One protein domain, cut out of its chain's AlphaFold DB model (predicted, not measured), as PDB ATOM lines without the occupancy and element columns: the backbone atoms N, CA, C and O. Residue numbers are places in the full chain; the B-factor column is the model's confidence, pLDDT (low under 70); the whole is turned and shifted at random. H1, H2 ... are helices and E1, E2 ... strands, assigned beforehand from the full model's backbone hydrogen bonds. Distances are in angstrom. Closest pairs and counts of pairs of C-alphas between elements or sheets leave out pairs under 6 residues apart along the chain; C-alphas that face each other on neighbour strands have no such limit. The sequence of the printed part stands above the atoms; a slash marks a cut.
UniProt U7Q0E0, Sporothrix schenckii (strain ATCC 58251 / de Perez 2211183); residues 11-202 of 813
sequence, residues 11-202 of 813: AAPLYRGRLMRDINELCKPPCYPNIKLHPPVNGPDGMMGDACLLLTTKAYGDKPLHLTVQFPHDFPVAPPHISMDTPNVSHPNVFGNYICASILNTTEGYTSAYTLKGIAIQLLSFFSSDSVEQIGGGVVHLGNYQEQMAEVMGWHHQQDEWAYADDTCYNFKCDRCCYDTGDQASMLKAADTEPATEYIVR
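This is residues 11 to 202 of the 813 residues of a protein of Sporothrix schenckii (strain ATCC 58251 / de Perez 2211183) (UniProt U7Q0E0). A twisted sheet of four strands, E1 to E4, forms the middle, with helix H2 over one face and helix H4 over the other. H1 and H5 sit together at one end of the long axis; at the other, beyond the small hairpin of E5 and E6, H3 makes an arm, and residues 158 to 164, of which 158 and 159 belong to H3, stick out. The printed part has 192 residues, under half of them in named elements: five helices and six strands, in the order H1 E1 E2 E3 E4 H2 E5 E6 H3 H4 H5. Both sheets, E1 E2 E3 E4 and E5 E6, are antiparallel, and the class is mixed, helices and strands. The whole is compact, with a radius of gyration of the C-alphas of 17.7 A and spans of 55 by 39 by 31 A.

H1, residues 12 to 27, is followed by E1, residues 35 to 38; their closest C-alphas, of Cys 27 and Leu 37, are 6.7 A apart. E1, E2 (residues 51 to 56), E3 (residues 64 to 70) and E4 (residues 81 to 84) form a meander, each strand the antiparallel neighbour of the one before. N 38 and O 52 are 2.8 A apart, N 53 and O 67 2.8 A, and N 70 and O 81 2.8 A, within hydrogen-bond range. H2, residues 116 to 128, is on this sheet at a height of 8.9 A, over E2 and, only just, with 3 of its C-alphas, over E3. Residues 22 to 26 of H1 touch H2 at a steep tilt of 49 degrees, the closest C-alphas being those of Leu 26 and Lys 117, 5.2 A. E5, residues 131 to 133, and E6, residues 139 to 141, form a hairpin, with N 132 and O 140 2.9 A apart. H3, residues 142 to 159, touches no helix and is not on the four-stranded sheet. H4, residues 184 to 192, is on the sheet at a height of 9.7 A, on the opposite face from H2, and runs across the strands, at 75 degrees to E2 on the local plane; with H1 and H2 on one face of the sheet E1 E2 E3 E4 and H4 on the other, the arrangement is three layers, helices on both faces of a sheet. Its Ala 191 and Leu 54 of E2 are their closest C-alphas, 6.3 A. H5, residues 197 to 202, touches residues 20 to 27 of H1 at a shallow tilt of 33 degrees, only just short of steep. Every O i to N i+4 pair is within hydrogen-bond range in H1, H2, H3 and H4, and 1 of 2 in H5.

H1 begins at C-alpha 12 (208.391, 186.242, 123.833) and is 22.5 A long. E3, 19.0 A, is the longest strand; H2 is 18.1 A and H3 25.7 A. H5 ends at C-alpha 202 (203.503, 179.225, 106.606).

The C-alphas farthest apart, of Ala 11 and Glu 161, are 56.7 A apart. The printed part has no cut. The links E1 to E2, E4 to H2 and H3 to H4 are long. Mean pLDDT of the printed part is 80.2; residues 41 to 48, 136, 152 to 170 and 194 to 202 are under 70.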
ATOM      1  N   ALA A  11     211.433 184.927 126.525       88.91
ATOM      2  CA  ALA A  11     210.171 184.191 126.567       88.91
ATOM      3  C   ALA A  11     209.254 184.528 125.382       88.91
ATOM      4  O   ALA A  11     208.554 183.648 124.886       88.91
ATOM      5  N   ALA A  12     209.280 185.777 124.900       86.95
ATOM      6  CA  ALA A  12     208.391 186.242 123.833       86.95
ATOM      7  C   ALA A  12     208.443 185.380 122.548       86.95
ATOM      8  O   ALA A  12     207.374 185.009 122.058       86.95
ATOM      9  N   PRO A  13     209.622 184.956 122.036       88.17
ATOM     10  CA  PRO A  13     209.687 184.079 120.865       88.17
ATOM     11  C   PRO A  13     209.090 182.689 121.114       88.17
ATOM     12  O   PRO A  13     208.522 182.091 120.205       88.17
ATOM     13  N   LEU A  14     209.190 182.173 122.344       92.30
ATOM     14  CA  LEU A  14     208.658 180.858 122.714       92.30
ATOM     15  C   LEU A  14     207.127 180.876 122.767       92.30
ATOM     16  O   LEU A  14     206.493 179.980 122.211       92.30
ATOM     17  N   TYR A  15     206.542 181.910 123.382       91.30
ATOM     18  CA  TYR A  15     205.091 182.114 123.396       91.30
ATOM     19  C   TYR A  15     204.547 182.299 121.976       91.30
ATOM     20  O   TYR A  15     203.645 181.571 121.560       91.30
ATOM     21  N   ARG A  16     205.163 183.190 121.185       87.59
ATOM     22  CA  ARG A  16     204.759 183.422 119.789       87.59
ATOM     23  C   ARG A  16     204.875 182.151 118.947       87.59
ATOM     24  O   ARG A  16     203.927 181.791 118.257       87.59
ATOM     25  N   GLY A  17     206.002 181.443 119.033       87.88
ATOM     26  CA  GLY A  17     206.229 180.212 118.277       87.88
ATOM     27  C   GLY A  17     205.261 179.086 118.649       87.88
ATOM     28  O   GLY A  17     204.888 178.293 117.787       87.88
ATOM     29  N   ARG A  18     204.824 179.010 119.912       91.50
ATOM     30  CA  ARG A  18     203.776 178.071 120.336       91.50
ATOM     31  C   ARG A  18     202.404 178.466 119.797       91.50
ATOM     32  O   ARG A  18     201.722 177.605 119.256       91.50
ATOM     33  N   LEU A  19     202.023 179.739 119.893       89.78
ATOM     34  CA  LEU A  19     200.747 180.222 119.362       89.78
ATOM     35  C   LEU A  19     200.635 179.985 117.848       89.78
ATOM     36  O   LEU A  19     199.641 179.431 117.388       89.78
ATOM     37  N   MET A  20     201.680 180.313 117.083       86.45
ATOM     38  CA  MET A  20     201.693 180.092 115.632       86.45
ATOM     39  C   MET A  20     201.583 178.614 115.258       86.45
ATOM     40  O   MET A  20     200.914 178.274 114.286       86.45
ATOM     41  N   ARG A  21     202.198 177.721 116.043       87.22
ATOM     42  CA  ARG A  21     202.069 176.273 115.844       87.22
ATOM     43  C   ARG A  21     200.636 175.801 116.061       87.22
ATOM     44  O   ARG A  21     200.143 175.035 115.244       87.22
ATOM     45  N   ASP A  22     199.984 176.273 117.117       91.19
ATOM     46  CA  ASP A  22     198.602 175.915 117.437       91.19
ATOM     47  C   ASP A  22     197.612 176.447 116.384       91.19
ATOM     48  O   ASP A  22     196.692 175.729 115.993       91.19
ATOM     49  N   ILE A  23     197.823 177.671 115.880       87.54
ATOM     50  CA  ILE A  23     197.045 178.235 114.762       87.54
ATOM     51  C   ILE A  23     197.261 177.398 113.498       87.54
ATOM     52  O   ILE A  23     196.294 176.995 112.857       87.54
ATOM     53  N   ASN A  24     198.518 177.093 113.156       83.76
ATOM     54  CA  ASN A  24     198.835 176.270 111.992       83.76
ATOM     55  C   ASN A  24     198.211 174.872 112.099       83.76
ATOM     56  O   ASN A  24     197.677 174.371 111.121       83.76
ATOM     57  N   GLU A  25     198.246 174.244 113.279       85.65
ATOM     58  CA  GLU A  25     197.641 172.929 113.508       85.65
ATOM     59  C   GLU A  25     196.118 172.949 113.306       85.65
ATOM     60  O   GLU A  25     195.572 172.015 112.716       85.65
ATOM     61  N   LEU A  26     195.433 173.992 113.787       86.81
ATOM     62  CA  LEU A  26     193.980 174.116 113.655       86.81
ATOM     63  C   LEU A  26     193.549 174.471 112.222       86.81
ATOM     64  O   LEU A  26     192.518 173.980 111.767       86.81
ATOM     65  N   CYS A  27     194.342 175.271 111.507       82.42
ATOM     66  CA  CYS A  27     194.047 175.694 110.136       82.42
ATOM     67  C   CYS A  27     194.600 174.750 109.051       82.42
ATOM     68  O   CYS A  27     194.332 174.978 107.872       82.42
ATOM     69  N   LYS A  28     195.391 173.721 109.398       77.61
ATOM     70  CA  LYS A  28     195.972 172.782 108.420       77.61
ATOM     71  C   LYS A  28     194.860 171.937 107.774       77.61
ATOM     72  O   LYS A  28     194.169 171.221 108.498       77.61
ATOM     73  N   PRO A  29     194.713 171.944 106.435       70.76
ATOM     74  CA  PRO A  29     193.697 171.140 105.764       70.76
ATOM     75  C   PRO A  29     193.940 169.618 105.877       70.76
ATOM     76  O   PRO A  29     195.097 169.185 105.843       70.76
ATOM     77  N   PRO A  30     192.871 168.795 105.927       70.39
ATOM     78  CA  PRO A  30     191.478 169.215 106.076       70.39
ATOM     79  C   PRO A  30     191.221 169.748 107.494       70.39
ATOM     80  O   PRO A  30     191.621 169.124 108.479       70.39
ATOM     81  N   CYS A  31     190.551 170.900 107.588       73.46
ATOM     82  CA  CYS A  31     190.184 171.492 108.873       73.46
ATOM     83  C   CYS A  31     189.299 170.526 109.679       73.46
ATOM     84  O   CYS A  31     188.593 169.686 109.114       73.46
ATOM     85  N   TYR A  32     189.319 170.647 111.010       80.88
ATOM     86  CA  TYR A  32     188.417 169.862 111.853       80.88
ATOM     87  C   TYR A  32     186.959 170.227 111.516       80.88
ATOM     88  O   TYR A  32     186.647 171.417 111.442       80.88
ATOM     89  N   PRO A  33     186.063 169.249 111.288       85.54
ATOM     90  CA  PRO A  33     184.693 169.537 110.878       85.54
ATOM     91  C   PRO A  33     183.988 170.403 111.921       85.54
ATOM     92  O   PRO A  33     184.185 170.217 113.122       85.54
ATOM     93  N   ASN A  34     183.148 171.330 111.456       91.28
ATOM     94  CA  ASN A  34     182.368 172.245 112.292       91.28
ATOM     95  C   ASN A  34     183.182 173.223 113.159       91.28
ATOM     96  O   ASN A  34     182.613 173.884 114.028       91.28
ATOM     97  N   ILE A  35     184.492 173.333 112.933       92.56
ATOM     98  CA  ILE A  35     185.359 174.297 113.609       92.56
ATOM     99  C   ILE A  35     186.096 175.104 112.549       92.56
ATOM    100  O   ILE A  35     186.848 174.549 111.745       92.56
ATOM    101  N   LYS A  36     185.943 176.430 112.589       89.62
ATOM    102  CA  LYS A  36     186.718 177.341 111.746       89.62
ATOM    103  C   LYS A  36     187.416 178.399 112.576       89.62
ATOM    104  O   LYS A  36     186.787 179.064 113.388       89.62
ATOM    105  N   LEU A  37     188.716 178.576 112.354       89.72
ATOM    106  CA  LEU A  37     189.480 179.670 112.940       89.72
ATOM    107  C   LEU A  37     189.878 180.657 111.842       89.72
ATOM    108  O   LEU A  37     190.627 180.307 110.930       89.72
ATOM    109  N   HIS A  38     189.433 181.902 111.976       86.31
ATOM    110  CA  HIS A  38     190.001 183.031 111.248       86.31
ATOM    111  C   HIS A  38     191.116 183.628 112.110       86.31
ATOM    112  O   HIS A  38     190.833 184.163 113.189       86.31
ATOM    113  N   PRO A  39     192.387 183.489 111.690       78.61
ATOM    114  CA  PRO A  39     193.533 183.931 112.473       78.61
ATOM    115  C   PRO A  39     193.508 185.453 112.667       78.61
ATOM    116  O   PRO A  39     192.857 186.175 111.907       78.61
ATOM    117  N   PRO A  40     194.256 185.968 113.648       72.02
ATOM    118  CA  PRO A  40     194.320 187.400 113.863       72.02
ATOM    119  C   PRO A  40     195.049 188.098 112.710       72.02
ATOM    120  O   PRO A  40     196.173 187.740 112.358       72.02
ATOM    121  N   VAL A  41     194.421 189.128 112.142       63.96
ATOM    122  CA  VAL A  41     195.046 190.035 111.172       63.96
ATOM    123  C   VAL A  41     195.675 191.181 111.961       63.96
ATOM    124  O   VAL A  41     194.955 191.853 112.687       63.96
ATOM    125  N   ASN A  42     197.000 191.362 111.852       55.35
ATOM    126  CA  ASN A  42     197.788 192.499 112.365       55.35
ATOM    127  C   ASN A  42     197.203 193.194 113.611       55.35
ATOM    128  O   ASN A  42     196.468 194.174 113.495       55.35
ATOM    129  N   GLY A  43     197.554 192.721 114.809       54.16
ATOM    130  CA  GLY A  43     197.220 193.459 116.024       54.16
ATOM    131  C   GLY A  43     198.035 194.755 116.141       54.16
ATOM    132  O   GLY A  43     199.067 194.915 115.476       54.16
ATOM    133  N   PRO A  44     197.597 195.695 116.996       52.02
ATOM    134  CA  PRO A  44     198.386 196.878 117.319       52.02
ATOM    135  C   PRO A  44     199.790 196.486 117.815       52.02
ATOM    136  O   PRO A  44     199.983 195.444 118.444       52.02
ATOM    137  N   ASP A  45     200.783 197.317 117.499       51.77
ATOM    138  CA  ASP A  45     202.181 197.180 117.943       51.77
ATOM    139  C   ASP A  45     202.909 195.890 117.499       51.77
ATOM    140  O   ASP A  45     203.887 195.470 118.120       51.77
ATOM    141  N   GLY A  46     202.452 195.240 116.420       51.95
ATOM    142  CA  GLY A  46     203.039 193.983 115.924       51.95
ATOM    143  C   GLY A  46     202.656 192.747 116.751       51.95
ATOM    144  O   GLY A  46     203.165 191.643 116.515       51.95
ATOM    145  N   MET A  47     201.744 192.917 117.712       56.35
ATOM    146  CA  MET A  47     201.144 191.824 118.466       56.35
ATOM    147  C   MET A  47     200.146 191.074 117.583       56.35
ATOM    148  O   MET A  47     199.576 191.629 116.646       56.35
ATOM    149  N   MET A  48     199.919 189.791 117.866       63.39
ATOM    150  CA  MET A  48     198.767 189.113 117.274       63.39
ATOM    151  C   MET A  48     197.501 189.690 117.903       63.39
ATOM    152  O   MET A  48     197.400 189.751 119.126       63.39
ATOM    153  N   GLY A  49     196.587 190.162 117.056       74.30
ATOM    154  CA  GLY A  49     195.273 190.627 117.483       74.30
ATOM    155  C   GLY A  49     194.363 189.477 117.912       74.30
ATOM    156  O   GLY A  49     194.798 188.345 118.135       74.30
ATOM    157  N   ASP A  50     193.076 189.782 117.977       84.66
ATOM    158  CA  ASP A  50     192.041 188.815 118.309       84.66
ATOM    159  C   ASP A  50     191.747 187.911 117.098       84.66
ATOM    160  O   ASP A  50     191.717 188.376 115.951       84.66
ATOM    161  N   ALA A  51     191.482 186.629 117.341       89.59
ATOM    162  CA  ALA A  51     191.039 185.680 116.316       89.59
ATOM    163  C   ALA A  51     189.519 185.473 116.379       89.59
ATOM    164  O   ALA A  51     188.910 185.686 117.429       89.59
ATOM    165  N   CYS A  52     188.914 185.036 115.273       91.34
ATOM    166  CA  CYS A  52     187.504 184.632 115.254       91.34
ATOM    167  C   CYS A  52     187.425 183.106 115.204       91.34
ATOM    168  O   CYS A  52     187.999 182.486 114.309       91.34
ATOM    169  N   LEU A  53     186.718 182.501 116.152       94.18
ATOM    170  CA  LEU A  53     186.438 181.072 116.200       94.18
ATOM    171  C   LEU A  53     184.956 180.857 115.898       94.18
ATOM    172  O   LEU A  53     184.097 181.388 116.593       94.18
ATOM    173  N   LEU A  54     184.665 180.073 114.869       93.83
ATOM    174  CA  LEU A  54     183.316 179.694 114.470       93.83
ATOM    175  C   LEU A  54     183.092 178.223 114.813       93.83
ATOM    176  O   LEU A  54     183.890 177.367 114.418       93.83
ATOM    177  N   LEU A  55     182.014 177.940 115.539       95.07
ATOM    178  CA  LEU A  55     181.612 176.589 115.928       95.07
ATOM    179  C   LEU A  55     180.212 176.304 115.383       95.07
ATOM    180  O   LEU A  55     179.259 176.985 115.754       95.07
ATOM    181  N   THR A  56     180.072 175.297 114.525       92.98
ATOM    182  CA  THR A  56     178.774 174.920 113.941       92.98
ATOM    183  C   THR A  56     178.208 173.701 114.656       92.98
ATOM    184  O   THR A  56     178.888 172.694 114.829       92.98
ATOM    185  N   THR A  57     176.955 173.754 115.091       89.43
ATOM    186  CA  THR A  57     176.347 172.617 115.790       89.43
ATOM    187  C   THR A  57     174.844 172.545 115.569       89.43
ATOM    188  O   THR A  57     174.145 173.561 115.510       89.43
ATOM    189  N   LYS A  58     174.336 171.313 115.502       86.35
ATOM    190  CA  LYS A  58     172.910 171.012 115.349       86.35
ATOM    191  C   LYS A  58     172.067 171.549 116.498       86.35
ATOM    192  O   LYS A  58     170.926 171.935 116.267       86.35
ATOM    193  N   ALA A  59     172.637 171.635 117.704       82.80
ATOM    194  CA  ALA A  59     171.962 172.172 118.888       82.80
ATOM    195  C   ALA A  59     171.513 173.636 118.711       82.80
ATOM    196  O   ALA A  59     170.628 174.099 119.422       82.80
ATOM    197  N   TYR A  60     172.097 174.348 117.742       84.00
ATOM    198  CA  TYR A  60     171.738 175.719 117.381       84.00
ATOM    199  C   TYR A  60     171.318 175.820 115.902       84.00
ATOM    200  O   TYR A  60     171.515 176.843 115.247       84.00
ATOM    201  N   GLY A  61     170.734 174.743 115.361       83.30
ATOM    202  CA  GLY A  61     170.158 174.703 114.014       83.30
ATOM    203  C   GLY A  61     171.185 174.756 112.883       83.30
ATOM    204  O   GLY A  61     170.895 175.347 111.846       83.30
ATOM    205  N   ASP A  62     172.387 174.209 113.101       84.38
ATOM    206  CA  ASP A  62     173.520 174.246 112.159       84.38
ATOM    207  C   ASP A  62     173.933 175.672 111.743       84.38
ATOM    208  O   ASP A  62     174.613 175.885 110.738       84.38
ATOM    209  N   LYS A  63     173.566 176.671 112.555       86.79
ATOM    210  CA  LYS A  63     174.057 178.041 112.425       86.79
ATOM    211  C   LYS A  63     175.402 178.161 113.151       86.79
ATOM    212  O   LYS A  63     175.502 177.729 114.301       86.79
ATOM    213  N   PRO A  64     176.438 178.740 112.521       90.97
ATOM    214  CA  PRO A  64     177.724 178.917 113.179       90.97
ATOM    215  C   PRO A  64     177.614 179.927 114.323       90.97
ATOM    216  O   PRO A  64     177.104 181.034 114.144       90.97
ATOM    217  N   LEU A  65     178.131 179.550 115.488       93.27
ATOM    218  CA  LEU A  65     178.344 180.430 116.632       93.27
ATOM    219  C   LEU A  65     179.678 181.148 116.448       93.27
ATOM    220  O   LEU A  65     180.692 180.489 116.222       93.27
ATOM    221  N   HIS A  66     179.684 182.471 116.548       94.26
ATOM    222  CA  HIS A  66     180.886 183.290 116.489       94.26
ATOM    223  C   HIS A  66     181.406 183.572 117.897       94.26
ATOM    224  O   HIS A  66     180.673 184.029 118.779       94.26
ATOM    225  N   LEU A  67     182.697 183.318 118.088       95.52
ATOM    226  CA  LEU A  67     183.430 183.579 119.312       95.52
ATOM    227  C   LEU A  67     184.697 184.376 119.002       95.52
ATOM    228  O   LEU A  67     185.396 184.104 118.022       95.52
ATOM    229  N   THR A  68     185.051 185.299 119.885       93.74
ATOM    230  CA  THR A  68     186.306 186.043 119.799       93.74
ATOM    231  C   THR A  68     187.321 185.424 120.749       93.74
ATOM    232  O   THR A  68     187.056 185.234 121.937       93.74
ATOM    233  N   VAL A  69     188.500 185.095 120.221       93.95
ATOM    234  CA  VAL A  69     189.609 184.497 120.971       93.95
ATOM    235  C   VAL A  69     190.696 185.544 121.179       93.95
ATOM    236  O   VAL A  69     191.328 185.995 120.220       93.95
ATOM    237  N   GLN A  70     190.942 185.888 122.439       91.62
ATOM    238  CA  GLN A  70     191.983 186.817 122.865       91.62
ATOM    239  C   GLN A  70     193.126 186.044 123.523       91.62
ATOM    240  O   GLN A  70     192.943 185.354 124.532       91.62
ATOM    241  N   PHE A  71     194.324 186.155 122.955       90.06
ATOM    242  CA  PHE A  71     195.499 185.448 123.459       90.06
ATOM    243  C   PHE A  71     196.258 186.312 124.474       90.06
ATOM    244  O   PHE A  71     196.732 187.394 124.115       90.06
ATOM    245  N   PRO A  72     196.436 185.860 125.728       88.78
ATOM    246  CA  PRO A  72     197.301 186.566 126.660       88.78
ATOM    247  C   PRO A  72     198.764 186.482 126.204       88.78
ATOM    248  O   PRO A  72     199.174 185.553 125.503       88.78
ATOM    249  N   HIS A  73     199.583 187.445 126.636       84.92
ATOM    250  CA  HIS A  73     200.994 187.538 126.235       84.92
ATOM    251  C   HIS A  73     201.864 186.351 126.682       84.92
ATOM    252  O   HIS A  73     202.984 186.197 126.193       84.92
ATOM    253  N   ASP A  74     201.370 185.542 127.615       89.67
ATOM    254  CA  ASP A  74     202.012 184.351 128.160       89.67
ATOM    255  C   ASP A  74     201.293 183.043 127.783       89.67
ATOM    256  O   ASP A  74     201.596 182.000 128.366       89.67
ATOM    257  N   PHE A  75     200.388 183.037 126.793       90.87
ATOM    258  CA  PHE A  75     199.847 181.791 126.228       90.87
ATOM    259  C   PHE A  75     200.999 180.890 125.732       90.87
ATOM    260  O   PHE A  75     201.851 181.360 124.972       90.87
ATOM    261  N   PRO A  76     201.072 179.600 126.131       93.66
ATOM    262  CA  PRO A  76     200.005 178.763 126.695       93.66
ATOM    263  C   PRO A  76     200.093 178.572 128.219       93.66
ATOM    264  O   PRO A  76     199.545 177.617 128.756       93.66
ATOM    265  N   VAL A  77     200.871 179.376 128.941       92.83
ATOM    266  CA  VAL A  77     200.927 179.267 130.410       92.83
ATOM    267  C   VAL A  77     199.601 179.727 131.014       92.83
ATOM    268  O   VAL A  77     199.094 179.076 131.927       92.83
ATOM    269  N   ALA A  78     199.023 180.795 130.463       91.46
ATOM    270  CA  ALA A  78     197.658 181.223 130.737       91.46
ATOM    271  C   ALA A  78     196.704 180.827 129.586       91.46
ATOM    272  O   ALA A  78     197.120 180.839 128.421       91.46
ATOM    273  N   PRO A  79     195.436 180.492 129.893       93.18
ATOM    274  CA  PRO A  79     194.421 180.185 128.888       93.18
ATOM    275  C   PRO A  79     194.065 181.412 128.039       93.18
ATOM    276  O   PRO A  79     194.164 182.540 128.527       93.18
ATOM    277  N   PRO A  80     193.599 181.219 126.791       93.76
ATOM    278  CA  PRO A  80     192.998 182.299 126.023       93.76
ATOM    279  C   PRO A  80     191.687 182.745 126.679       93.76
ATOM    280  O   PRO A  80     190.943 181.927 127.224       93.76
ATOM    281  N   HIS A  81     191.383 184.036 126.587       92.81
ATOM    282  CA  HIS A  81     190.064 184.543 126.936       92.81
ATOM    283  C   HIS A  81     189.158 184.404 125.710       92.81
ATOM    284  O   HIS A  81     189.465 184.952 124.653       92.81
ATOM    285  N   ILE A  82     188.071 183.645 125.840       95.44
ATOM    286  CA  ILE A  82     187.135 183.386 124.743       95.44
ATOM    287  C   ILE A  82     185.771 183.950 125.127       95.44
ATOM    288  O   ILE A  82     185.208 183.549 126.146       95.44
ATOM    289  N   SER A  83     185.267 184.876 124.314       94.24
ATOM    290  CA  SER A  83     183.948 185.485 124.482       94.24
ATOM    291  C   SER A  83     182.958 184.979 123.440       94.24
ATOM    292  O   SER A  83     183.331 184.720 122.297       94.24
ATOM    293  N   MET A  84     181.694 184.849 123.841       93.07
ATOM    294  CA  MET A  84     180.580 184.599 122.931       93.07
ATOM    295  C   MET A  84     180.145 185.915 122.285       93.07
ATOM    296  O   MET A  84     179.800 186.851 123.006       93.07
ATOM    297  N   ASP A  85     180.151 185.968 120.952       92.71
ATOM    298  CA  ASP A  85     179.725 187.155 120.203       92.71
ATOM    299  C   ASP A  85     178.334 186.980 119.586       92.71
ATOM    300  O   ASP A  85     177.599 187.956 119.448       92.71
ATOM    301  N   THR A  86     177.942 185.745 119.240       90.12
ATOM    302  CA  THR A  86     176.571 185.463 118.799       90.12
ATOM    303  C   THR A  86     175.587 185.831 119.921       90.12
ATOM    304  O   THR A  86     175.691 185.288 121.026       90.12
ATOM    305  N   PRO A  87     174.625 186.735 119.669       83.79
ATOM    306  CA  PRO A  87     173.655 187.155 120.667       83.79
ATOM    307  C   PRO A  87     172.640 186.042 120.956       83.79
ATOM    308  O   PRO A  87     172.394 185.163 120.131       83.79
ATOM    309  N   ASN A  88     172.022 186.101 122.139       78.09
ATOM    310  CA  ASN A  88     170.925 185.218 122.568       78.09
ATOM    311  C   ASN A  88     171.224 183.708 122.513       78.09
ATOM    312  O   ASN A  88     170.316 182.891 122.354       78.09
ATOM    313  N   VAL A  89     172.488 183.314 122.685       84.87
ATOM    314  CA  VAL A  89     172.855 181.903 122.862       84.87
ATOM    315  C   VAL A  89     172.324 181.417 124.210       84.87
ATOM    316  O   VAL A  89     172.875 181.728 125.265       84.87
ATOM    317  N   SER A  90     171.237 180.644 124.174       84.56
ATOM    318  CA  SER A  90     170.642 180.058 125.374       84.56
ATOM    319  C   SER A  90     171.456 178.857 125.859       84.56
ATOM    320  O   SER A  90     171.322 177.745 125.343       84.56
ATOM    321  N   HIS A  91     172.307 179.085 126.861       89.93
ATOM    322  CA  HIS A  91     173.104 178.044 127.505       89.93
ATOM    323  C   HIS A  91     173.308 178.352 129.003       89.93
ATOM    324  O   HIS A  91     173.654 179.486 129.335       89.93
ATOM    325  N   PRO A  92     173.173 177.374 129.922       87.42
ATOM    326  CA  PRO A  92     173.233 177.616 131.373       87.42
ATOM    327  C   PRO A  92     174.585 178.161 131.857       87.42
ATOM    328  O   PRO A  92     174.654 178.890 132.840       87.42
ATOM    329  N   ASN A  93     175.667 177.820 131.154       90.83
ATOM    330  CA  ASN A  93     177.031 178.255 131.466       90.83
ATOM    331  C   ASN A  93     177.530 179.392 130.549       90.83
ATOM    332  O   ASN A  93     178.741 179.602 130.451       90.83
ATOM    333  N   VAL A  94     176.639 180.093 129.843       89.72
ATOM    334  CA  VAL A  94     176.977 181.301 129.070       89.72
ATOM    335  C   VAL A  94     176.232 182.485 129.679       89.72
ATOM    336  O   VAL A  94     175.007 182.493 129.744       89.72
ATOM    337  N   PHE A  95     176.978 183.484 130.145       85.64
ATOM    338  CA  PHE A  95     176.439 184.662 130.826       85.64
ATOM    339  C   PHE A  95     176.808 185.915 130.036       85.64
ATOM    340  O   PHE A  95     177.925 186.429 130.147       85.64
ATOM    341  N   GLY A  96     175.880 186.389 129.204       84.85
ATOM    342  CA  GLY A  96     176.184 187.420 128.215       84.85
ATOM    343  C   GLY A  96     177.267 186.918 127.260       84.85
ATOM    344  O   GLY A  96     177.077 185.916 126.578       84.85
ATOM    345  N   ASN A  97     178.427 187.573 127.260       88.42
ATOM    346  CA  ASN A  97     179.576 187.171 126.450       88.42
ATOM    347  C   ASN A  97     180.559 186.229 127.176       88.42
ATOM    348  O   ASN A  97     181.509 185.754 126.556       88.42
ATOM    349  N   TYR A  98     180.381 185.961 128.472       91.25
ATOM    350  CA  TYR A  98     181.291 185.121 129.254       91.25
ATOM    351  C   TYR A  98     180.902 183.639 129.186       91.25
ATOM    352  O   TYR A  98     179.750 183.280 129.425       91.25
ATOM    353  N   ILE A  99     181.882 182.768 128.930       91.57
ATOM    354  CA  ILE A  99     181.705 181.311 128.892       91.57
ATOM    355  C   ILE A  99     182.319 180.697 130.152       91.57
ATOM    356  O   ILE A  99     183.537 180.703 130.344       91.57
ATOM    357  N   CYS A 100     181.476 180.123 131.007       89.26
ATOM    358  CA  CYS A 100     181.896 179.430 132.217       89.26
ATOM    359  C   CYS A 100     182.280 177.974 131.899       89.26
ATOM    360  O   CYS A 100     181.486 177.048 132.077       89.26
ATOM    361  N   ALA A 101     183.507 177.781 131.407       86.83
ATOM    362  CA  ALA A 101     184.072 176.468 131.104       86.83
ATOM    363  C   ALA A 101     185.400 176.247 131.846       86.83
ATOM    364  O   ALA A 101     186.304 177.083 131.790       86.83
ATOM    365  N   SER A 102     185.555 175.084 132.488       85.89
ATOM    366  CA  SER A 102     186.755 174.732 133.266       85.89
ATOM    367  C   SER A 102     188.038 174.737 132.426       85.89
ATOM    368  O   SER A 102     189.103 175.102 132.924       85.89
ATOM    369  N   ILE A 103     187.941 174.414 131.130       89.30
ATOM    370  CA  ILE A 103     189.065 174.472 130.185       89.30
ATOM    371  C   ILE A 103     189.586 175.900 129.956       89.30
ATOM    372  O   ILE A 103     190.722 176.067 129.533       89.30
ATOM    373  N   LEU A 104     188.801 176.937 130.257       89.41
ATOM    374  CA  LEU A 104     189.227 178.340 130.178       89.41
ATOM    375  C   LEU A 104     189.665 178.891 131.546       89.41
ATOM    376  O   LEU A 104     190.032 180.060 131.657       89.41
ATOM    377  N   ASN A 105     189.667 178.056 132.592       83.47
ATOM    378  CA  ASN A 105     189.998 178.436 133.961       83.47
ATOM    379  C   ASN A 105     191.263 177.713 134.455       83.47
ATOM    380  O   ASN A 105     191.277 176.498 134.660       83.47
ATOM    381  N   THR A 106     192.322 178.480 134.728       76.47
ATOM    382  CA  THR A 106     193.621 177.986 135.232       76.47
ATOM    383  C   THR A 106     193.538 177.247 136.567       76.47
ATOM    384  O   THR A 106     194.425 176.461 136.883       76.47
ATOM    385  N   THR A 107     192.515 177.511 137.380       74.71
ATOM    386  CA  THR A 107     192.388 176.901 138.713       74.71
ATOM    387  C   THR A 107     191.594 175.599 138.726       74.71
ATOM    388  O   THR A 107     191.759 174.820 139.662       74.71
ATOM    389  N   GLU A 108     190.777 175.351 137.703       73.39
ATOM    390  CA  GLU A 108     189.826 174.233 137.686       73.39
ATOM    391  C   GLU A 108     190.195 173.153 136.672       73.39
ATOM    392  O   GLU A 108     190.149 171.973 137.013       73.39
ATOM    393  N   GLY A 109     190.574 173.529 135.443       82.02
ATOM    394  CA  GLY A 109     190.752 172.547 134.369       82.02
ATOM    395  C   GLY A 109     191.805 172.879 133.319       82.02
ATOM    396  O   GLY A 109     192.291 171.962 132.665       82.02
ATOM    397  N   TYR A 110     192.203 174.142 133.146       92.29
ATOM    398  CA  TYR A 110     193.185 174.482 132.117       92.29
ATOM    399  C   TYR A 110     194.585 173.948 132.435       92.29
ATOM    400  O   TYR A 110     195.121 174.135 133.528       92.29
ATOM    401  N   THR A 111     195.227 173.382 131.417       93.21
ATOM    402  CA  THR A 111     196.643 173.026 131.418       93.21
ATOM    403  C   THR A 111     197.319 173.566 130.162       93.21
ATOM    404  O   THR A 111     196.736 173.556 129.076       93.21
ATOM    405  N   SER A 112     198.587 173.974 130.274       94.40
ATOM    406  CA  SER A 112     199.388 174.429 129.124       94.40
ATOM    407  C   SER A 112     199.648 173.325 128.087       94.40
ATOM    408  O   SER A 112     200.167 173.580 126.992       94.40
ATOM    409  N   ALA A 113     199.264 172.087 128.424       95.03
ATOM    410  CA  ALA A 113     199.219 170.954 127.519       95.03
ATOM    411  C   ALA A 113     198.140 171.078 126.437       95.03
ATOM    412  O   ALA A 113     198.297 170.470 125.374       95.03
ATOM    413  N   TYR A 114     197.073 171.844 126.671       95.38
ATOM    414  CA  TYR A 114     196.014 172.016 125.685       95.38
ATOM    415  C   TYR A 114     196.500 172.823 124.485       95.38
ATOM    416  O   TYR A 114     197.180 173.840 124.635       95.38
ATOM    417  N   THR A 115     196.173 172.337 123.290       94.03
ATOM    418  CA  THR A 115     196.357 173.071 122.034       94.03
ATOM    419  C   THR A 115     195.116 173.892 121.727       94.03
ATOM    420  O   THR A 115     194.028 173.557 122.197       94.03
ATOM    421  N   LEU A 116     195.241 174.939 120.907       93.01
ATOM    422  CA  LEU A 116     194.074 175.698 120.439       93.01
ATOM    423  C   LEU A 116     193.032 174.790 119.766       93.01
ATOM    424  O   LEU A 116     191.839 174.942 120.006       93.01
ATOM    425  N   LYS A 117     193.487 173.785 119.005       92.15
ATOM    426  CA  LYS A 117     192.630 172.733 118.447       92.15
ATOM    427  C   LYS A 117     191.905 171.936 119.534       92.15
ATOM    428  O   LYS A 117     190.698 171.752 119.438       92.15
ATOM    429  N   GLY A 118     192.611 171.500 120.579       93.54
ATOM    430  CA  GLY A 118     192.003 170.802 121.715       93.54
ATOM    431  C   GLY A 118     190.969 171.657 122.458       93.54
ATOM    432  O   GLY A 118     189.892 171.165 122.779       93.54
ATOM    433  N   ILE A 119     191.257 172.948 122.661       95.94
ATOM    434  CA  ILE A 119     190.322 173.905 123.274       95.94
ATOM    435  C   ILE A 119     189.070 174.061 122.405       95.94
ATOM    436  O   ILE A 119     187.958 173.969 122.919       95.94
ATOM    437  N   ALA A 120     189.236 174.242 121.094       95.63
ATOM    438  CA  ALA A 120     188.118 174.390 120.166       95.63
ATOM    439  C   ALA A 120     187.245 173.126 120.096       95.63
ATOM    440  O   ALA A 120     186.023 173.238 120.121       95.63
ATOM    441  N   ILE A 121     187.846 171.928 120.075       93.31
ATOM    442  CA  ILE A 121     187.108 170.652 120.109       93.31
ATOM    443  C   ILE A 121     186.322 170.520 121.416       93.31
ATOM    444  O   ILE A 121     185.150 170.146 121.390       93.31
ATOM    445  N   GLN A 122     186.930 170.861 122.554       92.79
ATOM    446  CA  GLN A 122     186.240 170.802 123.839       92.79
ATOM    447  C   GLN A 122     185.083 171.807 123.911       92.79
ATOM    448  O   GLN A 122     184.034 171.475 124.459       92.79
ATOM    449  N   LEU A 123     185.239 173.006 123.340       94.83
ATOM    450  CA  LEU A 123     184.157 173.990 123.244       94.83
ATOM    451  C   LEU A 123     183.045 173.530 122.299       94.83
ATOM    452  O   LEU A 123     181.875 173.641 122.650       94.83
ATOM    453  N   LEU A 124     183.380 172.953 121.143       94.79
ATOM    454  CA  LEU A 124     182.380 172.360 120.253       94.79
ATOM    455  C   LEU A 124     181.596 171.257 120.975       94.79
ATOM    456  O   LEU A 124     180.369 171.221 120.889       94.79
ATOM    457  N   SER A 125     182.288 170.392 121.721       90.94
ATOM    458  CA  SER A 125     181.659 169.352 122.539       90.94
ATOM    459  C   SER A 125     180.789 169.937 123.649       90.94
ATOM    460  O   SER A 125     179.730 169.385 123.920       90.94
ATOM    461  N   PHE A 126     181.208 171.034 124.283       90.92
ATOM    462  CA  PHE A 126     180.428 171.733 125.304       90.92
ATOM    463  C   PHE A 126     179.100 172.245 124.728       90.92
ATOM    464  O   PHE A 126     178.046 171.920 125.267       90.92
ATOM    465  N   PHE A 127     179.127 172.920 123.572       91.17
ATOM    466  CA  PHE A 127     177.911 173.411 122.906       91.17
ATOM    467  C   PHE A 127     177.058 172.318 122.253       91.17
ATOM    468  O   PHE A 127     175.882 172.551 121.993       91.17
ATOM    469  N   SER A 128     177.635 171.149 121.969       89.21
ATOM    470  CA  SER A 128     176.933 170.032 121.319       89.21
ATOM    471  C   SER A 128     176.491 168.935 122.292       89.21
ATOM    472  O   SER A 128     175.946 167.930 121.850       89.21
ATOM    473  N   SER A 129     176.772 169.082 123.589       87.05
ATOM    474  CA  SER A 129     176.399 168.094 124.605       87.05
ATOM    475  C   SER A 129     174.904 168.152 124.923       87.05
ATOM    476  O   SER A 129     174.320 169.224 124.943       87.05
ATOM    477  N   ASP A 130     174.274 167.017 125.233       85.59
ATOM    478  CA  ASP A 130     172.859 167.012 125.648       85.59
ATOM    479  C   ASP A 130     172.666 167.585 127.060       85.59
ATOM    480  O   ASP A 130     171.571 168.014 127.442       85.59
ATOM    481  N   SER A 131     173.731 167.569 127.865       85.11
ATOM    482  CA  SER A 131     173.699 167.993 129.255       85.11
ATOM    483  C   SER A 131     175.052 168.480 129.764       85.11
ATOM    484  O   SER A 131     176.086 167.923 129.392       85.11
ATOM    485  N   VAL A 132     175.033 169.444 130.688       82.76
ATOM    486  CA  VAL A 132     176.235 170.073 131.260       82.76
ATOM    487  C   VAL A 132     176.187 170.076 132.791       82.76
ATOM    488  O   VAL A 132     175.174 170.435 133.400       82.76
ATOM    489  N   GLU A 133     177.305 169.703 133.418       83.61
ATOM    490  CA  GLU A 133     177.494 169.750 134.873       83.61
ATOM    491  C   GLU A 133     177.680 171.186 135.393       83.61
ATOM    492  O   GLU A 133     178.348 172.017 134.773       83.61
ATOM    493  N   GLN A 134     177.117 171.470 136.570       82.13
ATOM    494  CA  GLN A 134     177.195 172.780 137.226       82.13
ATOM    495  C   GLN A 134     178.188 172.780 138.397       82.13
ATOM    496  O   GLN A 134     178.309 171.796 139.125       82.13
ATOM    497  N   ILE A 135     178.837 173.924 138.657       70.33
ATOM    498  CA  ILE A 135     179.827 174.092 139.748       70.33
ATOM    499  C   ILE A 135     179.230 173.755 141.132       70.33
ATOM    500  O   ILE A 135     179.930 173.261 142.015       70.33
ATOM    501  N   GLY A 136     177.928 173.991 141.333       68.81
ATOM    502  CA  GLY A 136     177.207 173.662 142.571       68.81
ATOM    503  C   GLY A 136     176.815 172.186 142.726       68.81
ATOM    504  O   GLY A 136     176.201 171.828 143.732       68.81
ATOM    505  N   GLY A 137     177.161 171.340 141.752       71.88
ATOM    506  CA  GLY A 137     176.582 170.016 141.561       71.88
ATOM    507  C   GLY A 137     175.268 170.074 140.777       71.88
ATOM    508  O   GLY A 137     174.599 171.104 140.722       71.88
ATOM    509  N   GLY A 138     174.901 168.946 140.170       77.50
ATOM    510  CA  GLY A 138     173.731 168.829 139.300       77.50
ATOM    511  C   GLY A 138     174.080 168.902 137.812       77.50
ATOM    512  O   GLY A 138     175.144 169.381 137.422       77.50
ATOM    513  N   VAL A 139     173.160 168.389 136.998       84.06
ATOM    514  CA  VAL A 139     173.273 168.282 135.542       84.06
ATOM    515  C   VAL A 139     172.073 168.997 134.933       84.06
ATOM    516  O   VAL A 139     170.936 168.728 135.319       84.06
ATOM    517  N   VAL A 140     172.323 169.917 134.007       83.17
ATOM    518  CA  VAL A 140     171.271 170.631 133.274       83.17
ATOM    519  C   VAL A 140     171.197 170.062 131.866       83.17
ATOM    520  O   VAL A 140     172.207 170.036 131.168       83.17
ATOM    521  N   HIS A 141     170.010 169.621 131.447       86.09
ATOM    522  CA  HIS A 141     169.750 169.222 130.065       86.09
ATOM    523  C   HIS A 141     169.571 170.460 129.187       86.09
ATOM    524  O   HIS A 141     168.733 171.315 129.489       86.09
ATOM    525  N   LEU A 142     170.347 170.556 128.105       83.12
ATOM    526  CA  LEU A 142     170.377 171.753 127.266       83.12
ATOM    527  C   LEU A 142     169.054 171.976 126.527       83.12
ATOM    528  O   LEU A 142     168.596 173.111 126.486       83.12
ATOM    529  N   GLY A 143     168.404 170.915 126.033       81.29
ATOM    530  CA  GLY A 143     167.107 171.022 125.348       81.29
ATOM    531  C   GLY A 143     166.026 171.652 126.233       81.29
ATOM    532  O   GLY A 143     165.457 172.679 125.879       81.29
ATOM    533  N   ASN A 144     165.835 171.118 127.445       83.72
ATOM    534  CA  ASN A 144     164.861 171.653 128.406       83.72
ATOM    535  C   ASN A 144     165.176 173.107 128.793       83.72
ATOM    536  O   ASN A 144     164.270 173.923 128.942       83.72
ATOM    537  N   TYR A 145     166.461 173.434 128.969       83.14
ATOM    538  CA  TYR A 145     166.884 174.797 129.283       83.14
ATOM    539  C   TYR A 145     166.579 175.759 128.127       83.14
ATOM    540  O   TYR A 145     166.076 176.857 128.351       83.14
ATOM    541  N   GLN A 146     166.850 175.348 126.886       82.05
ATOM    542  CA  GLN A 146     166.554 176.134 125.691       82.05
ATOM    543  C   GLN A 146     165.050 176.367 125.520       82.05
ATOM    544  O   GLN A 146     164.658 177.504 125.266       82.05
ATOM    545  N   GLU A 147     164.218 175.345 125.725       81.50
ATOM    546  CA  GLU A 147     162.753 175.464 125.689       81.50
ATOM    547  C   GLU A 147     162.234 176.411 126.777       81.50
ATOM    548  O   GLU A 147     161.466 177.328 126.486       81.50
ATOM    549  N   GLN A 148     162.718 176.258 128.013       82.12
ATOM    550  CA  GLN A 148     162.334 177.120 129.128       82.12
ATOM    551  C   GLN A 148     162.742 178.581 128.891       82.12
ATOM    552  O   GLN A 148     161.975 179.498 129.178       82.12
ATOM    553  N   MET A 149     163.945 178.822 128.369       76.94
ATOM    554  CA  MET A 149     164.400 180.176 128.046       76.94
ATOM    555  C   MET A 149     163.653 180.764 126.851       76.94
ATOM    556  O   MET A 149     163.372 181.958 126.861       76.94
ATOM    557  N   ALA A 150     163.295 179.951 125.852       74.68
ATOM    558  CA  ALA A 150     162.452 180.388 124.743       74.68
ATOM    559  C   ALA A 150     161.055 180.798 125.233       74.68
ATOM    560  O   ALA A 150     160.536 181.820 124.789       74.68
ATOM    561  N   GLU A 151     160.481 180.061 126.188       75.77
ATOM    562  CA  GLU A 151     159.223 180.429 126.838       75.77
ATOM    563  C   GLU A 151     159.372 181.760 127.591       75.77
ATOM    564  O   GLU A 151     158.650 182.708 127.295       75.77
ATOM    565  N   VAL A 152     160.358 181.890 128.488       69.94
ATOM    566  CA  VAL A 152     160.594 183.120 129.274       69.94
ATOM    567  C   VAL A 152     160.860 184.340 128.380       69.94
ATOM    568  O   VAL A 152     160.290 185.408 128.606       69.94
ATOM    569  N   MET A 153     161.679 184.190 127.335       65.77
ATOM    570  CA  MET A 153     161.941 185.251 126.353       65.77
ATOM    571  C   MET A 153     160.685 185.594 125.540       65.77
ATOM    572  O   MET A 153     160.441 186.767 125.264       65.77
ATOM    573  N   GLY A 154     159.860 184.599 125.197       61.96
ATOM    574  CA  GLY A 154     158.564 184.804 124.548       61.96
ATOM    575  C   GLY A 154     157.580 185.593 125.420       61.96
ATOM    576  O   GLY A 154     156.911 186.494 124.916       61.96
ATOM    577  N   TRP A 155     157.550 185.326 126.731       49.63
ATOM    578  CA  TRP A 155     156.766 186.104 127.701       49.63
ATOM    579  C   TRP A 155     157.233 187.565 127.786       49.63
ATOM    580  O   TRP A 155     156.393 188.464 127.842       49.63
ATOM    581  N   HIS A 156     158.546 187.821 127.747       51.84
ATOM    582  CA  HIS A 156     159.081 189.189 127.710       51.84
ATOM    583  C   HIS A 156     158.725 189.914 126.407       51.84
ATOM    584  O   HIS A 156     158.221 191.033 126.449       51.84
ATOM    585  N   HIS A 157     158.858 189.248 125.256       51.10
ATOM    586  CA  HIS A 157     158.510 189.845 123.962       51.10
ATOM    587  C   HIS A 157     157.007 190.167 123.834       51.10
ATOM    588  O   HIS A 157     156.632 191.052 123.065       51.10
ATOM    589  N   GLN A 158     156.142 189.470 124.582       51.19
ATOM    590  CA  GLN A 158     154.704 189.744 124.618       51.19
ATOM    591  C   GLN A 158     154.324 190.872 125.597       51.19
ATOM    592  O   GLN A 158     153.297 191.517 125.398       51.19
ATOM    593  N   GLN A 159     155.131 191.142 126.631       51.35
ATOM    594  CA  GLN A 159     154.932 192.298 127.522       51.35
ATOM    595  C   GLN A 159     155.509 193.603 126.951       51.35
ATOM    596  O   GLN A 159     154.948 194.671 127.202       51.35
ATOM    597  N   ASP A 160     156.560 193.523 126.136       46.94
ATOM    598  CA  ASP A 160     157.278 194.683 125.600       46.94
ATOM    599  C   ASP A 160     156.752 195.163 124.228       46.94
ATOM    600  O   ASP A 160     157.516 195.617 123.377       46.94
ATOM    601  N   GLU A 161     155.425 195.191 124.021       49.60
ATOM    602  CA  GLU A 161     154.788 195.922 122.896       49.60
ATOM    603  C   GLU A 161     155.117 197.442 122.886       49.60
ATOM    604  O   GLU A 161     154.751 198.176 121.967       49.60
ATOM    605  N   TRP A 162     155.883 197.926 123.868       39.63
ATOM    606  CA  TRP A 162     156.467 199.264 123.945       39.63
ATOM    607  C   TRP A 162     157.804 199.285 123.188       39.63
ATOM    608  O   TRP A 162     158.892 199.414 123.748       39.63
ATOM    609  N   ALA A 163     157.678 199.118 121.874       40.46
ATOM    610  CA  ALA A 163     158.734 198.993 120.884       40.46
ATOM    611  C   ALA A 163     159.690 200.205 120.820       40.46
ATOM    612  O   ALA A 163     159.414 201.207 120.169       40.46
ATOM    613  N   TYR A 164     160.855 200.064 121.443       43.02
ATOM    614  CA  TYR A 164     162.142 200.597 120.975       43.02
ATOM    615  C   TYR A 164     163.223 199.598 121.414       43.02
ATOM    616  O   TYR A 164     164.189 199.938 122.090       43.02
ATOM    617  N   ALA A 165     163.010 198.315 121.100       45.62
ATOM    618  CA  ALA A 165     164.053 197.319 121.269       45.62
ATOM    619  C   ALA A 165     165.134 197.646 120.238       45.62
ATOM    620  O   ALA A 165     164.940 197.492 119.035       45.62
ATOM    621  N   ASP A 166     166.219 198.222 120.732       42.99
ATOM    622  CA  ASP A 166     167.443 198.498 120.004       42.99
ATOM    623  C   ASP A 166     167.866 197.237 119.231       42.99
ATOM    624  O   ASP A 166     168.370 196.276 119.810       42.99
ATOM    625  N   ASP A 167     167.615 197.221 117.920       48.18
ATOM    626  CA  ASP A 167     167.909 196.103 117.007       48.18
ATOM    627  C   ASP A 167     169.404 195.706 117.064       48.18
ATOM    628  O   ASP A 167     169.797 194.589 116.722       48.18
ATOM    629  N   THR A 168     170.260 196.592 117.592       48.81
ATOM    630  CA  THR A 168     171.684 196.316 117.819       48.81
ATOM    631  C   THR A 168     171.948 195.293 118.930       48.81
ATOM    632  O   THR A 168     172.980 194.627 118.896       48.81
ATOM    633  N   CYS A 169     171.020 195.086 119.872       52.83
ATOM    634  CA  CYS A 169     171.133 194.042 120.899       52.83
ATOM    635  C   CYS A 169     171.045 192.626 120.301       52.83
ATOM    636  O   CYS A 169     171.597 191.679 120.869       52.83
ATOM    637  N   TYR A 170     170.371 192.477 119.158       62.25
ATOM    638  CA  TYR A 170     170.069 191.184 118.545       62.25
ATOM    639  C   TYR A 170     170.956 190.865 117.345       62.25
ATOM    640  O   TYR A 170     170.940 189.724 116.881       62.25
ATOM    641  N   ASN A 171     171.738 191.837 116.863       80.12
ATOM    642  CA  ASN A 171     172.564 191.672 115.680       80.12
ATOM    643  C   ASN A 171     174.057 191.904 115.961       80.12
ATOM    644  O   ASN A 171     174.476 193.001 116.323       80.12
ATOM    645  N   PHE A 172     174.875 190.881 115.728       87.55
ATOM    646  CA  PHE A 172     176.331 190.953 115.743       87.55
ATOM    647  C   PHE A 172     176.894 190.893 114.321       87.55
ATOM    648  O   PHE A 172     176.557 190.000 113.541       87.55
ATOM    649  N   LYS A 173     177.814 191.814 114.018       89.79
ATOM    650  CA  LYS A 173     178.570 191.854 112.763       89.79
ATOM    651  C   LYS A 173     180.067 191.864 113.043       89.79
ATOM    652  O   LYS A 173     180.534 192.592 113.915       89.79
ATOM    653  N   CYS A 174     180.821 191.082 112.282       89.27
ATOM    654  CA  CYS A 174     182.267 190.971 112.380       89.27
ATOM    655  C   CYS A 174     182.922 191.275 111.034       89.27
ATOM    656  O   CYS A 174     182.877 190.463 110.110       89.27
ATOM    657  N   ASP A 175     183.628 192.401 110.960       83.70
ATOM    658  CA  ASP A 175     184.329 192.835 109.746       83.70
ATOM    659  C   ASP A 175     185.509 191.922 109.362       83.70
ATOM    660  O   ASP A 175     185.964 191.933 108.222       83.70
ATOM    661  N   ARG A 176     186.026 191.121 110.307       81.68
ATOM    662  CA  ARG A 176     187.215 190.273 110.098       81.68
ATOM    663  C   ARG A 176     186.912 189.009 109.298       81.68
ATOM    664  O   ARG A 176     187.678 188.654 108.409       81.68
ATOM    665  N   CYS A 177     185.828 188.318 109.644       84.80
ATOM    666  CA  CYS A 177     185.394 187.089 108.969       84.80
ATOM    667  C   CYS A 177     184.118 187.293 108.136       84.80
ATOM    668  O   CYS A 177     183.597 186.334 107.571       84.80
ATOM    669  N   CYS A 178     183.634 188.537 108.059       85.26
ATOM    670  CA  CYS A 178     182.398 188.936 107.392       85.26
ATOM    671  C   CYS A 178     181.150 188.224 107.931       85.26
ATOM    672  O   CYS A 178     180.223 188.009 107.159       85.26
ATOM    673  N   TYR A 179     181.137 187.829 109.208       88.47
ATOM    674  CA  TYR A 179     179.989 187.199 109.870       88.47
ATOM    675  C   TYR A 179     178.957 188.258 110.268       88.47
ATOM    676  O   TYR A 179     179.324 189.240 110.903       88.47
ATOM    677  N   ASP A 180     177.686 188.062 109.932       87.95
ATOM    678  CA  ASP A 180     176.573 188.965 110.253       87.95
ATOM    679  C   ASP A 180     175.357 188.129 110.654       87.95
ATOM    680  O   ASP A 180     174.836 187.368 109.842       87.95
ATOM    681  N   THR A 181     174.879 188.248 111.892       84.56
ATOM    682  CA  THR A 181     173.701 187.476 112.326       84.56
ATOM    683  C   THR A 181     172.406 187.877 111.623       84.56
ATOM    684  O   THR A 181     171.458 187.093 111.610       84.56
ATOM    685  N   GLY A 182     172.366 189.061 111.006       81.79
ATOM    686  CA  GLY A 182     171.273 189.508 110.147       81.79
ATOM    687  C   GLY A 182     171.306 188.915 108.733       81.79
ATOM    688  O   GLY A 182     170.323 189.058 108.009       81.79
ATOM    689  N   ASP A 183     172.392 188.241 108.330       83.98
ATOM    690  CA  ASP A 183     172.533 187.600 107.018       83.98
ATOM    691  C   ASP A 183     173.036 186.152 107.145       83.98
ATOM    692  O   ASP A 183     174.226 185.858 107.284       83.98
ATOM    693  N   GLN A 184     172.107 185.205 107.012       80.05
ATOM    694  CA  GLN A 184     172.410 183.777 107.076       80.05
ATOM    695  C   GLN A 184     173.426 183.326 106.008       80.05
ATOM    696  O   GLN A 184     174.211 182.411 106.268       80.05
ATOM    697  N   ALA A 185     173.446 183.948 104.824       84.62
ATOM    698  CA  ALA A 185     174.406 183.597 103.780       84.62
ATOM    699  C   ALA A 185     175.830 184.018 104.173       84.62
ATOM    700  O   ALA A 185     176.776 183.254 103.969       84.62
ATOM    701  N   SER A 186     175.973 185.195 104.787       84.63
ATOM    702  CA  SER A 186     177.222 185.669 105.391       84.63
ATOM    703  C   SER A 186     177.717 184.716 106.487       84.63
ATOM    704  O   SER A 186     178.882 184.311 106.453       84.63
ATOM    705  N   MET A 187     176.838 184.291 107.403       82.48
ATOM    706  CA  MET A 187     177.188 183.350 108.477       82.48
ATOM    707  C   MET A 187     177.755 182.034 107.931       82.48
ATOM    708  O   MET A 187     178.831 181.600 108.346       82.48
ATOM    709  N   LEU A 188     177.045 181.408 106.986       83.15
ATOM    710  CA  LEU A 188     177.457 180.140 106.375       83.15
ATOM    711  C   LEU A 188     178.762 180.304 105.585       83.15
ATOM    712  O   LEU A 188     179.701 179.528 105.760       83.15
ATOM    713  N   LYS A 189     178.884 181.384 104.805       85.11
ATOM    714  CA  LYS A 189     180.105 181.697 104.058       85.11
ATOM    715  C   LYS A 189     181.314 181.882 104.974       85.11
ATOM    716  O   LYS A 189     182.401 181.426 104.626       85.11
ATOM    717  N   ALA A 190     181.157 182.529 106.127       80.69
ATOM    718  CA  ALA A 190     182.244 182.709 107.089       80.69
ATOM    719  C   ALA A 190     182.751 181.364 107.646       80.69
ATOM    720  O   ALA A 190     183.953 181.213 107.873       80.69
ATOM    721  N   ALA A 191     181.859 180.386 107.835       78.88
ATOM    722  CA  ALA A 191     182.215 179.037 108.279       78.88
ATOM    723  C   ALA A 191     182.887 178.202 107.170       78.88
ATOM    724  O   ALA A 191     183.806 177.435 107.462       78.88
ATOM    725  N   ASP A 192     182.483 178.403 105.912       76.88
ATOM    726  CA  ASP A 192     182.989 177.646 104.758       76.88
ATOM    727  C   ASP A 192     184.272 178.230 104.144       76.88
ATOM    728  O   ASP A 192     185.044 177.517 103.500       76.88
ATOM    729  N   THR A 193     184.531 179.530 104.322       71.91
ATOM    730  CA  THR A 193     185.693 180.198 103.716       71.91
ATOM    731  C   THR A 193     186.987 179.664 104.322       71.91
ATOM    732  O   THR A 193     187.299 179.933 105.484       71.91
ATOM    733  N   GLU A 194     187.771 178.927 103.531       65.54
ATOM    734  CA  GLU A 194     189.119 178.515 103.921       65.54
ATOM    735  C   GLU A 194     189.972 179.747 104.248       65.54
ATOM    736  O   GLU A 194     190.006 180.696 103.456       65.54
ATOM    737  N   PRO A 195     190.647 179.792 105.412       57.74
ATOM    738  CA  PRO A 195     191.369 180.983 105.782       57.74
ATOM    739  C   PRO A 195     192.578 181.088 104.849       57.74
ATOM    740  O   PRO A 195     193.294 180.110 104.615       57.74
ATOM    741  N   ALA A 196     192.881 182.299 104.379       55.62
ATOM    742  CA  ALA A 196     194.106 182.596 103.623       55.62
ATOM    743  C   ALA A 196     195.393 182.466 104.483       55.62
ATOM    744  O   ALA A 196     196.440 183.036 104.170       55.62
ATOM    745  N   THR A 197     195.320 181.705 105.584       52.05
ATOM    746  CA  THR A 197     196.383 181.354 106.532       52.05
ATOM    747  C   THR A 197     197.638 180.844 105.852       52.05
ATOM    748  O   THR A 197     198.729 181.040 106.388       52.05
ATOM    749  N   GLU A 198     197.493 180.184 104.699       48.24
ATOM    750  CA  GLU A 198     198.581 179.454 104.059       48.24
ATOM    751  C   GLU A 198     199.781 180.354 103.751       48.24
ATOM    752  O   GLU A 198     200.901 179.883 103.851       48.24
ATOM    753  N   TYR A 199     199.587 181.648 103.467       52.98
ATOM    754  CA  TYR A 199     200.711 182.547 103.194       52.98
ATOM    755  C   TYR A 199     201.351 183.134 104.464       52.98
ATOM    756  O   TYR A 199     202.568 183.071 104.623       52.98
ATOM    757  N   ILE A 200     200.555 183.698 105.382       54.12
ATOM    758  CA  ILE A 200     201.083 184.427 106.555       54.12
ATOM    759  C   ILE A 200     201.638 183.455 107.600       54.12
ATOM    760  O   ILE A 200     202.736 183.654 108.120       54.12
ATOM    761  N   VAL A 201     200.897 182.380 107.886       56.08
ATOM    762  CA  VAL A 201     201.293 181.408 108.906       56.08
ATOM    763  C   VAL A 201     202.391 180.497 108.383       56.08
ATOM    764  O   VAL A 201     203.321 180.268 109.147       56.08
ATOM    765  N   ARG A 202     202.370 180.026 107.117       51.39
ATOM    766  CA  ARG A 202     203.503 179.225 106.606       51.39
ATOM    767  C   ARG A 202     204.784 180.024 106.605       51.39
ATOM    768  O   ARG A 202     205.748 179.547 107.172       51.39
TER     769      ARG A 202